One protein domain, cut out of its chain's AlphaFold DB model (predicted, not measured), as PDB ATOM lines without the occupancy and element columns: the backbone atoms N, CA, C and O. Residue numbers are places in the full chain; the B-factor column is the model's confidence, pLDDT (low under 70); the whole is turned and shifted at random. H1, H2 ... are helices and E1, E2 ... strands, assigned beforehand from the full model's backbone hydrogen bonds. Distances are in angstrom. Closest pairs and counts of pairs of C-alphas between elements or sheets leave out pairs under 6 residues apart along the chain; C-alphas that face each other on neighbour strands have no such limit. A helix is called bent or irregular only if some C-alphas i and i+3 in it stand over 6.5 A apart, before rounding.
ATOM      1  N   THR A   4       6.679-122.311-103.130       80.56
ATOM      2  CA  THR A   4       7.508-121.112-103.292       80.56
ATOM      3  C   THR A   4       6.614-119.899-103.474       80.56
ATOM      4  O   THR A   4       5.584-119.983-104.147       80.56
ATOM      5  N   SER A   5       7.006-118.774-102.874       82.69
ATOM      6  CA  SER A   5       6.344-117.496-103.126       82.69
ATOM      7  C   SER A   5       6.783-116.965-104.489       82.69
ATOM      8  O   SER A   5       7.976-116.960-104.794       82.69
ATOM      9  N   VAL A   6       5.820-116.568-105.318       83.00
ATOM     10  CA  VAL A   6       6.065-116.091-106.684       83.00
ATOM     11  C   VAL A   6       5.836-114.574-106.736       83.00
ATOM     12  O   VAL A   6       4.730-114.131-106.418       83.00
ATOM     13  N   PRO A   7       6.845-113.766-107.119       85.38
ATOM     14  CA  PRO A   7       6.697-112.323-107.317       85.38
ATOM     15  C   PRO A   7       5.635-111.944-108.361       85.38
ATOM     16  O   PRO A   7       5.468-112.650-109.352       85.38
ATOM     17  N   GLU A   8       5.002-110.776-108.200       84.88
ATOM     18  CA  GLU A   8       3.933-110.247-109.077       84.88
ATOM     19  C   GLU A   8       4.266-110.307-110.580       84.88
ATOM     20  O   GLU A   8       3.488-110.833-111.369       84.88
ATOM     21  N   HIS A   9       5.465-109.881-110.980       85.19
ATOM     22  CA  HIS A   9       5.885-109.873-112.390       85.19
ATOM     23  C   HIS A   9       5.971-111.275-113.030       85.19
ATOM     24  O   HIS A   9       5.815-111.428-114.244       85.19
ATOM     25  N   LEU A  10       6.217-112.326-112.236       87.25
ATOM     26  CA  LEU A  10       6.225-113.694-112.757       87.25
ATOM     27  C   LEU A  10       4.806-114.175-113.069       87.25
ATOM     28  O   LEU A  10       4.628-114.944-114.011       87.25
ATOM     29  N   TRP A  11       3.791-113.682-112.356       88.19
ATOM     30  CA  TRP A  11       2.394-113.989-112.661       88.19
ATOM     31  C   TRP A  11       1.967-113.428-114.012       88.19
ATOM     32  O   TRP A  11       1.347-114.138-114.800       88.19
ATOM     33  N   GLU A  12       2.387-112.203-114.329       89.12
ATOM     34  CA  GLU A  12       2.160-111.596-115.646       89.12
ATOM     35  C   GLU A  12       2.775-112.431-116.774       89.12
ATOM     36  O   GLU A  12       2.188-112.577-117.845       89.12
ATOM     37  N   THR A  13       3.931-113.044-116.507       91.38
ATOM     38  CA  THR A  13       4.635-113.895-117.474       91.38
ATOM     39  C   THR A  13       3.948-115.256-117.644       91.38
ATOM     40  O   THR A  13       3.947-115.823-118.738       91.38
ATOM     41  N   LEU A  14       3.338-115.788-116.579       91.69
ATOM     42  CA  LEU A  14       2.662-117.090-116.565       91.69
ATOM     43  C   LEU A  14       1.218-117.036-117.087       91.69
ATOM     44  O   LEU A  14       0.723-118.042-117.592       91.69
ATOM     45  N   LEU A  15       0.546-115.883-117.024       92.69
ATOM     46  CA  LEU A  15      -0.833-115.712-117.501       92.69
ATOM     47  C   LEU A  15      -1.048-116.147-118.964       92.69
ATOM     48  O   LEU A  15      -2.001-116.888-119.213       92.69
ATOM     49  N   PRO A  16      -0.192-115.774-119.938       94.12
ATOM     50  CA  PRO A  16      -0.313-116.239-121.321       94.12
ATOM     51  C   PRO A  16      -0.337-117.764-121.455       94.12
ATOM     52  O   PRO A  16      -1.083-118.287-122.278       94.12
ATOM     53  N   LEU A  17       0.405-118.483-120.604       92.44
ATOM     54  CA  LEU A  17       0.495-119.944-120.655       92.44
ATOM     55  C   LEU A  17      -0.834-120.642-120.357       92.44
ATOM     56  O   LEU A  17      -1.043-121.755-120.824       92.44
ATOM     57  N   THR A  18      -1.750-119.994-119.630       92.81
ATOM     58  CA  THR A  18      -3.077-120.566-119.331       92.81
ATOM     59  C   THR A  18      -3.957-120.723-120.572       92.81
ATOM     60  O   THR A  18      -4.897-121.514-120.559       92.81
ATOM     61  N   LYS A  19      -3.646-119.990-121.651       92.56
ATOM     62  CA  LYS A  19      -4.358-120.058-122.934       92.56
ATOM     63  C   LYS A  19      -3.776-121.111-123.878       92.56
ATOM     64  O   LYS A  19      -4.430-121.450-124.861       92.56
ATOM     65  N   LEU A  20      -2.561-121.593-123.606       92.06
ATOM     66  CA  LEU A  20      -1.886-122.585-124.435       92.06
ATOM     67  C   LEU A  20      -2.258-124.004-124.002       92.06
ATOM     68  O   LEU A  20      -2.507-124.287-122.828       92.06
ATOM     69  N   ASP A  21      -2.235-124.911-124.974       92.62
ATOM     70  CA  ASP A  21      -2.405-126.335-124.727       92.62
ATOM     71  C   ASP A  21      -1.052-126.981-124.387       92.62
ATOM     72  O   ASP A  21      -0.262-127.342-125.264       92.62
ATOM     73  N   ILE A  22      -0.733-127.029-123.090       90.62
ATOM     74  CA  ILE A  22       0.549-127.532-122.586       90.62
ATOM     75  C   ILE A  22       0.481-129.052-122.454       90.62
ATOM     76  O   ILE A  22      -0.256-129.596-121.639       90.62
ATOM     77  N   GLU A  23       1.344-129.740-123.192       89.62
ATOM     78  CA  GLU A  23       1.591-131.169-123.017       89.62
ATOM     79  C   GLU A  23       2.821-131.331-122.110       89.62
ATOM     80  O   GLU A  23       3.918-130.964-122.545       89.62
ATOM     81  N   PRO A  24       2.697-131.804-120.852       91.38
ATOM     82  CA  PRO A  24       1.727-132.783-120.334       91.38
ATOM     83  C   PRO A  24       0.467-132.196-119.651       91.38
ATOM     84  O   PRO A  24       0.569-131.183-118.956       91.38
ATOM     85  N   PRO A  25      -0.689-132.899-119.707       91.75
ATOM     86  CA  PRO A  25      -1.980-132.414-119.181       91.75
ATOM     87  C   PRO A  25      -2.014-132.242-117.652       91.75
ATOM     88  O   PRO A  25      -2.813-131.474-117.112       91.75
ATOM     89  N   GLU A  26      -1.121-132.929-116.938       94.06
ATOM     90  CA  GLU A  26      -0.952-132.776-115.490       94.06
ATOM     91  C   GLU A  26      -0.480-131.359-115.131       94.06
ATOM     92  O   GLU A  26      -0.994-130.754-114.190       94.06
ATOM     93  N   LEU A  27       0.450-130.794-115.917       93.25
ATOM     94  CA  LEU A  27       0.930-129.426-115.704       93.25
ATOM     95  C   LEU A  27      -0.163-128.405-115.992       93.25
ATOM     96  O   LEU A  27      -0.260-127.414-115.277       93.25
ATOM     97  N   GLN A  28      -0.996-128.651-117.003       93.94
ATOM     98  CA  GLN A  28      -2.095-127.756-117.352       93.94
ATOM     99  C   GLN A  28      -3.158-127.714-116.247       93.94
ATOM    100  O   GLN A  28      -3.609-126.632-115.877       93.94
ATOM    101  N   SER A  29      -3.489-128.871-115.666       93.06
ATOM    102  CA  SER A  29      -4.400-128.959-114.514       93.06
ATOM    103  C   SER A  29      -3.871-128.161-113.318       93.06
ATOM    104  O   SER A  29      -4.583-127.326-112.766       93.06
ATOM    105  N   LEU A  30      -2.593-128.350-112.970       92.25
ATOM    106  CA  LEU A  30      -1.946-127.625-111.871       92.25
ATOM    107  C   LEU A  30      -1.836-126.117-112.146       92.25
ATOM    108  O   LEU A  30      -1.986-125.307-111.233       92.25
ATOM    109  N   LEU A  31      -1.590-125.727-113.400       92.38
ATOM    110  CA  LEU A  31      -1.550-124.324-113.809       92.38
ATOM    111  C   LEU A  31      -2.921-123.664-113.622       92.38
ATOM    112  O   LEU A  31      -2.996-122.577-113.064       92.38
ATOM    113  N   GLN A  32      -4.002-124.323-114.041       91.25
ATOM    114  CA  GLN A  32      -5.364-123.794-113.901       91.25
ATOM    115  C   GLN A  32      -5.839-123.749-112.443       91.25
ATOM    116  O   GLN A  32      -6.604-122.861-112.072       91.25
ATOM    117  N   GLU A  33      -5.384-124.686-111.609       91.69
ATOM    118  CA  GLU A  33      -5.703-124.708-110.180       91.69
ATOM    119  C   GLU A  33      -5.052-123.536-109.429       91.69
ATOM    120  O   GLU A  33      -5.698-122.888-108.601       91.69
ATOM    121  N   HIS A  34      -3.783-123.244-109.731       89.12
ATOM    122  CA  HIS A  34      -2.992-122.267-108.978       89.12
ATOM    123  C   HIS A  34      -2.943-120.869-109.600       89.12
ATOM    124  O   HIS A  34      -2.703-119.903-108.870       89.12
ATOM    125  N   ILE A  35      -3.171-120.735-110.910       88.25
ATOM    126  CA  ILE A  35      -3.097-119.462-111.636       88.25
ATOM    127  C   ILE A  35      -4.496-119.060-112.104       88.25
ATOM    128  O   ILE A  35      -5.050-119.640-113.039       88.25
ATOM    129  N   LYS A  36      -5.061-118.030-111.468       88.12
ATOM    130  CA  LYS A  36      -6.351-117.445-111.850       88.12
ATOM    131  C   LYS A  36      -6.143-116.152-112.645       88.12
ATOM    132  O   LYS A  36      -5.107-115.509-112.509       88.12
ATOM    133  N   PRO A  37      -7.121-115.739-113.470       81.50
ATOM    134  CA  PRO A  37      -7.007-114.518-114.272       81.50
ATOM    135  C   PRO A  37      -6.971-113.234-113.427       81.50
ATOM    136  O   PRO A  37      -6.468-112.216-113.895       81.50
ATOM    137  N   THR A  38      -7.488-113.275-112.196       80.56
ATOM    138  CA  THR A  38      -7.488-112.140-111.267       80.56
ATOM    139  C   THR A  38      -6.365-112.308-110.245       80.56
ATOM    140  O   THR A  38      -6.312-113.315-109.537       80.56
ATOM    141  N   ILE A  39      -5.489-111.305-110.132       73.12
ATOM    142  CA  ILE A  39      -4.361-111.296-109.180       73.12
ATOM    143  C   ILE A  39      -4.859-111.469-107.733       73.12
ATOM    144  O   ILE A  39      -4.254-112.205-106.964       73.12
ATOM    145  N   GLU A  40      -6.004-110.871-107.389       78.06
ATOM    146  CA  GLU A  40      -6.595-110.924-106.040       78.06
ATOM    147  C   GLU A  40      -7.029-112.335-105.607       78.06
ATOM    148  O   GLU A  40      -7.015-112.648-104.419       78.06
ATOM    149  N   ASP A  41      -7.363-113.207-106.564       73.81
ATOM    150  CA  ASP A  41      -7.801-114.584-106.298       73.81
ATOM    151  C   ASP A  41      -6.662-115.609-106.413       73.81
ATOM    152  O   ASP A  41      -6.875-116.813-106.205       73.81
ATOM    153  N   THR A  42      -5.476-115.147-106.812       72.94
ATOM    154  CA  THR A  42      -4.330-115.997-107.109       72.94
ATOM    155  C   THR A  42      -3.608-116.372-105.822       72.94
ATOM    156  O   THR A  42      -3.319-115.530-104.972       72.94
ATOM    157  N   SER A  43      -3.315-117.664-105.660       71.88
ATOM    158  CA  SER A  43      -2.571-118.146-104.496       71.88
ATOM    159  C   SER A  43      -1.175-117.528-104.492       71.88
ATOM    160  O   SER A  43      -0.417-117.716-105.437       71.88
ATOM    161  N   THR A  44      -0.791-116.847-103.410       79.56
ATOM    162  CA  THR A  44       0.570-116.295-103.233       79.56
ATOM    163  C   THR A  44       1.655-117.382-103.272       79.56
ATOM    164  O   THR A  44       2.839-117.099-103.469       79.56
ATOM    165  N   GLU A  45       1.248-118.635-103.077       85.00
ATOM    166  CA  GLU A  45       2.109-119.806-103.037       85.00
ATOM    167  C   GLU A  45       1.816-120.738-104.213       85.00
ATOM    168  O   GLU A  45       0.667-121.130-104.444       85.00
ATOM    169  N   VAL A  46       2.876-121.129-104.920       88.44
ATOM    170  CA  VAL A  46       2.820-122.059-106.053       88.44
ATOM    171  C   VAL A  46       3.654-123.301-105.734       88.44
ATOM    172  O   VAL A  46       4.741-123.168-105.157       88.44
ATOM    173  N   PRO A  47       3.197-124.515-106.096       90.75
ATOM    174  CA  PRO A  47       4.013-125.716-105.976       90.75
ATOM    175  C   PRO A  47       5.298-125.608-106.803       90.75
ATOM    176  O   PRO A  47       5.268-125.295-107.995       90.75
ATOM    177  N   TYR A  48       6.437-125.937-106.194       88.44
ATOM    178  CA  TYR A  48       7.735-125.911-106.872       88.44
ATOM    179  C   TYR A  48       7.791-126.846-108.095       88.44
ATOM    180  O   TYR A  48       8.450-126.547-109.095       88.44
ATOM    181  N   ASP A  49       7.058-127.960-108.036       91.19
ATOM    182  CA  ASP A  49       6.983-128.942-109.118       91.19
ATOM    183  C   ASP A  49       6.326-128.357-110.379       91.19
ATOM    184  O   ASP A  49       6.787-128.643-111.484       91.19
ATOM    185  N   LEU A  50       5.332-127.469-110.227       92.88
ATOM    186  CA  LEU A  50       4.689-126.769-111.345       92.88
ATOM    187  C   LEU A  50       5.684-125.840-112.049       92.88
ATOM    188  O   LEU A  50       5.868-125.935-113.260       92.88
ATOM    189  N   ILE A  51       6.383-124.992-111.290       91.94
ATOM    190  CA  ILE A  51       7.369-124.043-111.836       91.94
ATOM    191  C   ILE A  51       8.509-124.785-112.546       91.94
ATOM    192  O   ILE A  51       8.912-124.429-113.655       91.94
ATOM    193  N   THR A  52       9.006-125.859-111.929       91.81
ATOM    194  CA  THR A  52      10.060-126.696-112.512       91.81
ATOM    195  C   THR A  52       9.564-127.434-113.758       91.81
ATOM    196  O   THR A  52      10.313-127.589-114.724       91.81
ATOM    197  N   GLY A  53       8.306-127.878-113.755       93.88
ATOM    198  CA  GLY A  53       7.648-128.501-114.899       93.88
ATOM    199  C   GLY A  53       7.539-127.555-116.091       93.88
ATOM    200  O   GLY A  53       7.946-127.926-117.190       93.88
ATOM    201  N   ILE A  54       7.093-126.316-115.863       94.44
ATOM    202  CA  ILE A  54       6.993-125.273-116.897       94.44
ATOM    203  C   ILE A  54       8.368-124.968-117.492       94.44
ATOM    204  O   ILE A  54       8.503-124.941-118.711       94.44
ATOM    205  N   ALA A  55       9.398-124.805-116.659       94.50
ATOM    206  CA  ALA A  55      10.753-124.529-117.138       94.50
ATOM    207  C   ALA A  55      11.349-125.690-117.954       94.50
ATOM    208  O   ALA A  55      12.050-125.476-118.944       94.50
ATOM    209  N   LYS A  56      11.065-126.941-117.566       95.12
ATOM    210  CA  LYS A  56      11.457-128.124-118.350       95.12
ATOM    211  C   LYS A  56      10.708-128.183-119.678       95.12
ATOM    212  O   LYS A  56      11.326-128.439-120.710       95.12
ATOM    213  N   TRP A  57       9.400-127.936-119.656       95.69
ATOM    214  CA  TRP A  57       8.568-127.921-120.854       95.69
ATOM    215  C   TRP A  57       8.991-126.811-121.823       95.69
ATOM    216  O   TRP A  57       9.215-127.100-122.996       95.69
ATOM    217  N   SER A  58       9.215-125.584-121.345       95.31
ATOM    218  CA  SER A  58       9.688-124.465-122.173       95.31
ATOM    219  C   SER A  58      11.092-124.700-122.742       95.31
ATOM    220  O   SER A  58      11.453-124.129-123.771       95.31
ATOM    221  N   GLY A  59      11.889-125.557-122.095       94.06
ATOM    222  CA  GLY A  59      13.184-126.018-122.587       94.06
ATOM    223  C   GLY A  59      13.105-127.084-123.687       94.06
ATOM    224  O   GLY A  59      14.069-127.227-124.445       94.06
ATOM    225  N   SER A  60      11.985-127.805-123.800       96.25
ATOM    226  CA  SER A  60      11.766-128.829-124.829       96.25
ATOM    227  C   SER A  60      11.557-128.212-126.215       96.25
ATOM    228  O   SER A  60      11.106-127.072-126.330       96.25
ATOM    229  N   ASP A  61      11.858-128.956-127.281       96.62
ATOM    230  CA  ASP A  61      11.718-128.448-128.655       96.62
ATOM    231  C   ASP A  61      10.261-128.090-128.978       96.62
ATOM    232  O   ASP A  61       9.986-127.001-129.477       96.62
ATOM    233  N   LYS A  62       9.319-128.942-128.555       95.50
ATOM    234  CA  LYS A  62       7.877-128.713-128.695       95.50
ATOM    235  C   LYS A  62       7.410-127.466-127.939       95.50
ATOM    236  O   LYS A  62       6.688-126.648-128.503       95.50
ATOM    237  N   GLY A  63       7.847-127.289-126.690       95.44
ATOM    238  CA  GLY A  63       7.524-126.090-125.910       95.44
ATOM    239  C   GLY A  63       8.091-124.818-126.541       95.44
ATOM    240  O   GLY A  63       7.390-123.816-126.639       95.44
ATOM    241  N   LYS A  64       9.325-124.859-127.059       96.62
ATOM    242  CA  LYS A  64       9.931-123.722-127.774       96.62
ATOM    243  C   LYS A  64       9.173-123.362-129.045       96.62
ATOM    244  O   LYS A  64       9.010-122.176-129.315       96.62
ATOM    245  N   GLU A  65       8.756-124.350-129.832       96.69
ATOM    246  CA  GLU A  65       7.972-124.126-131.050       96.69
ATOM    247  C   GLU A  65       6.614-123.501-130.730       96.69
ATOM    248  O   GLU A  65       6.262-122.494-131.344       96.69
ATOM    249  N   MET A  66       5.901-124.019-129.723       96.19
ATOM    250  CA  MET A  66       4.618-123.454-129.291       96.19
ATOM    251  C   MET A  66       4.756-122.028-128.750       96.19
ATOM    252  O   MET A  66       3.991-121.150-129.135       96.19
ATOM    253  N   LEU A  67       5.749-121.774-127.893       96.06
ATOM    254  CA  LEU A  67       5.981-120.437-127.340       96.06
ATOM    255  C   LEU A  67       6.319-119.435-128.447       96.06
ATOM    256  O   LEU A  67       5.757-118.343-128.479       96.06
ATOM    257  N   LYS A  68       7.163-119.827-129.407       96.31
ATOM    258  CA  LYS A  68       7.489-118.984-130.564       96.31
ATOM    259  C   LYS A  68       6.293-118.743-131.479       96.31
ATOM    260  O   LYS A  68       6.189-117.646-132.020       96.31
ATOM    261  N   ALA A  69       5.415-119.732-131.657       96.56
ATOM    262  CA  ALA A  69       4.195-119.577-132.449       96.56
ATOM    263  C   ALA A  69       3.264-118.504-131.857       96.56
ATOM    264  O   ALA A  69       2.672-117.740-132.613       96.56
ATOM    265  N   GLU A  70       3.225-118.387-130.527       95.56
ATOM    266  CA  GLU A  70       2.468-117.352-129.811       95.56
ATOM    267  C   GLU A  70       3.254-116.032-129.630       95.56
ATOM    268  O   GLU A  70       2.782-115.087-129.001       95.56
ATOM    269  N   GLY A  71       4.479-115.937-130.162       96.19
ATOM    270  CA  GLY A  71       5.333-114.753-130.010       96.19
ATOM    271  C   GLY A  71       5.901-114.557-128.598       96.19
ATOM    272  O   GLY A  71       6.357-113.464-128.266       96.19
ATOM    273  N   LEU A  72       5.891-115.602-127.769       95.69
ATOM    274  CA  LEU A  72       6.467-115.616-126.428       95.69
ATOM    275  C   LEU A  72       7.936-116.056-126.481       95.69
ATOM    276  O   LEU A  72       8.315-116.954-127.235       95.69
ATOM    277  N   ASP A  73       8.779-115.445-125.648       95.56
ATOM    278  CA  ASP A  73      10.190-115.813-125.553       95.56
ATOM    279  C   ASP A  73      10.389-117.045-124.642       95.56
ATOM    280  O   ASP A  73      10.108-116.970-123.443       95.56
ATOM    281  N   PRO A  74      10.937-118.172-125.143       95.12
ATOM    282  CA  PRO A  74      11.165-119.363-124.326       95.12
ATOM    283  C   PRO A  74      12.156-119.153-123.174       95.12
ATOM    284  O   PRO A  74      12.074-119.851-122.156       95.12
ATOM    285  N   SER A  75      13.101-118.215-123.320       92.19
ATOM    286  CA  SER A  75      14.153-118.003-122.320       92.19
ATOM    287  C   SER A  75      13.595-117.428-121.014       92.19
ATOM    288  O   SER A  75      13.998-117.867-119.931       92.19
ATOM    289  N   SER A  76      12.570-116.580-121.123       92.06
ATOM    290  CA  SER A  76      11.837-115.989-119.998       92.06
ATOM    291  C   SER A  76      11.217-117.044-119.069       92.06
ATOM    292  O   SER A  76      11.194-116.866-117.853       92.06
ATOM    293  N   TYR A  77      10.803-118.196-119.610       92.44
ATOM    294  CA  TYR A  77      10.201-119.289-118.834       92.44
ATOM    295  C   TYR A  77      11.223-120.239-118.199       92.44
ATOM    296  O   TYR A  77      10.963-120.837-117.154       92.44
ATOM    297  N   SER A  78      12.412-120.358-118.796       90.31
ATOM    298  CA  SER A  78      13.481-121.229-118.286       90.31
ATOM    299  C   SER A  78      14.092-120.738-116.965       90.31
ATOM    300  O   SER A  78      14.611-121.538-116.187       90.31
ATOM    301  N   LEU A  79      13.999-119.430-116.694       86.88
ATOM    302  CA  LEU A  79      14.590-118.776-115.520       86.88
ATOM    303  C   LEU A  79      13.637-118.673-114.319       86.88
ATOM    304  O   LEU A  79      14.085-118.340-113.222       86.88
ATOM    305  N   ILE A  80      12.351-119.000-114.488       85.94
ATOM    306  CA  ILE A  80      11.333-118.899-113.426       85.94
ATOM    307  C   ILE A  80      11.728-119.680-112.157       85.94
ATOM    308  O   ILE A  80      11.614-119.105-111.076       85.94
ATOM    309  N   PRO A  81      12.267-120.919-112.215       82.50
ATOM    310  CA  PRO A  81      12.678-121.637-111.004       82.50
ATOM    311  C   PRO A  81      13.807-120.937-110.243       82.50
ATOM    312  O   PRO A  81      13.872-121.013-109.019       82.50
ATOM    313  N   LEU A  82      14.693-120.245-110.963       81.38
ATOM    314  CA  LEU A  82      15.836-119.546-110.380       81.38
ATOM    315  C   LEU A  82      15.382-118.265-109.669       81.38
ATOM    316  O   LEU A  82      15.868-117.954-108.584       81.38
ATOM    317  N   LEU A  83      14.394-117.574-110.243       76.50
ATOM    318  CA  LEU A  83      13.772-116.388-109.652       76.50
ATOM    319  C   LEU A  83      12.853-116.745-108.472       76.50
ATOM    320  O   LEU A  83      12.881-116.062-107.449       76.50
ATOM    321  N   ALA A  84      12.108-117.849-108.564       72.56
ATOM    322  CA  ALA A  84      11.271-118.364-107.477       72.56
ATOM    323  C   ALA A  84      12.093-118.957-106.309       72.56
ATOM    324  O   ALA A  84      11.629-119.011-105.172       72.56
ATOM    325  N   GLY A  85      13.326-119.399-106.577       62.50
ATOM    326  CA  GLY A  85      14.169-120.172-105.658       62.50
ATOM    327  C   GLY A  85      14.882-119.395-104.546       62.50
ATOM    328  O   GLY A  85      15.701-119.986-103.845       62.50
TER     329      GLY A  85
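This is residues 4 to 85 of the 226 residues of an uncharacterized protein of Rhizoctonia solani (UniProt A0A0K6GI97). Short helices cluster round H3: H2 crosses it steeply on one side, H5 and then H6 pack along another side, and H4 turns off at a corner beyond its last residues. H1 lies across the cluster from H3, near H2, H5 and H6, and the short strand E1 leads straight into H3 and pairs with residues 4 to 5. The printed part has 82 residues, with six named helices and one named strand in the order H1, H2, E1, H3, H4, H5, H6, and is mostly helix. It is compact and rounded, with a radius of gyration of the C-alphas of 11.6 A and spans of 32 by 23 by 22 A.

Start at residues 4 to 5, which pair antiparallel with residues 45 to 46 of E1, residues 45 to 47; E1 pairs with no named strand. Next comes H1, residues 8 to 19, only just irregular: C-alphas 13 and 16 are 6.7 A apart. With residue 18 alone it only just touches H2, residues 25 to 34, with 3 pairs of C-alphas within 8 A; the closest, those of Thr 18 and Gln 32, are 6.7 A apart. H1 and H2 run opposite ways at a steep tilt of 46 degrees. Go on to the hub, H3, residues 48 to 59, which is apart from H1. Its residues 50 to 54 alone touch H2, opposite ways at a steep tilt of 51 degrees; the closest C-alphas, those of Leu 27 and Leu 50, are 6.3 A apart. H4, residues 61 to 69, is about perpendicular to H3 at 80 degrees, and they only just touch, only at the corner, with 3 pairs of C-alphas within 8 A; those of Trp 57 and Gly 63 are closest at 5.5 A. H5, residues 74 to 78, touches H4, with C-alphas 64 and 74 closest at 5.7 A. H5 also touches residues 54 to 59 alone of H3, with C-alphas 55 and 78 closest at 4.4 A. H6, residues 80 to 84, touches H3, with C-alphas 51 and 81 closest at 5.9 A. Every O i to N i+4 pair is within hydrogen-bond range in H2, H3, H4, H5 and H6, and 4 of 8 are in H1.

Find C-alpha 8 at (3.933, -110.247, -109.077); from there H1 runs 18.9 A to C-alpha 19. H2 is 14.4 A long. Find C-alpha 48 at (7.735, -125.911, -106.872), where H3 begins its 16.6 A. H4 covers 12.2 A, and H6 ends at C-alpha 84, at (11.271, -118.364, -107.477).

Look to Glu 40 and Asp 61 for the two C-alphas farthest apart, 34.0 A. The printed part has no cut, and no link is long. The mean pLDDT of the printed part is 89.3, and residue 85 alone is under 70.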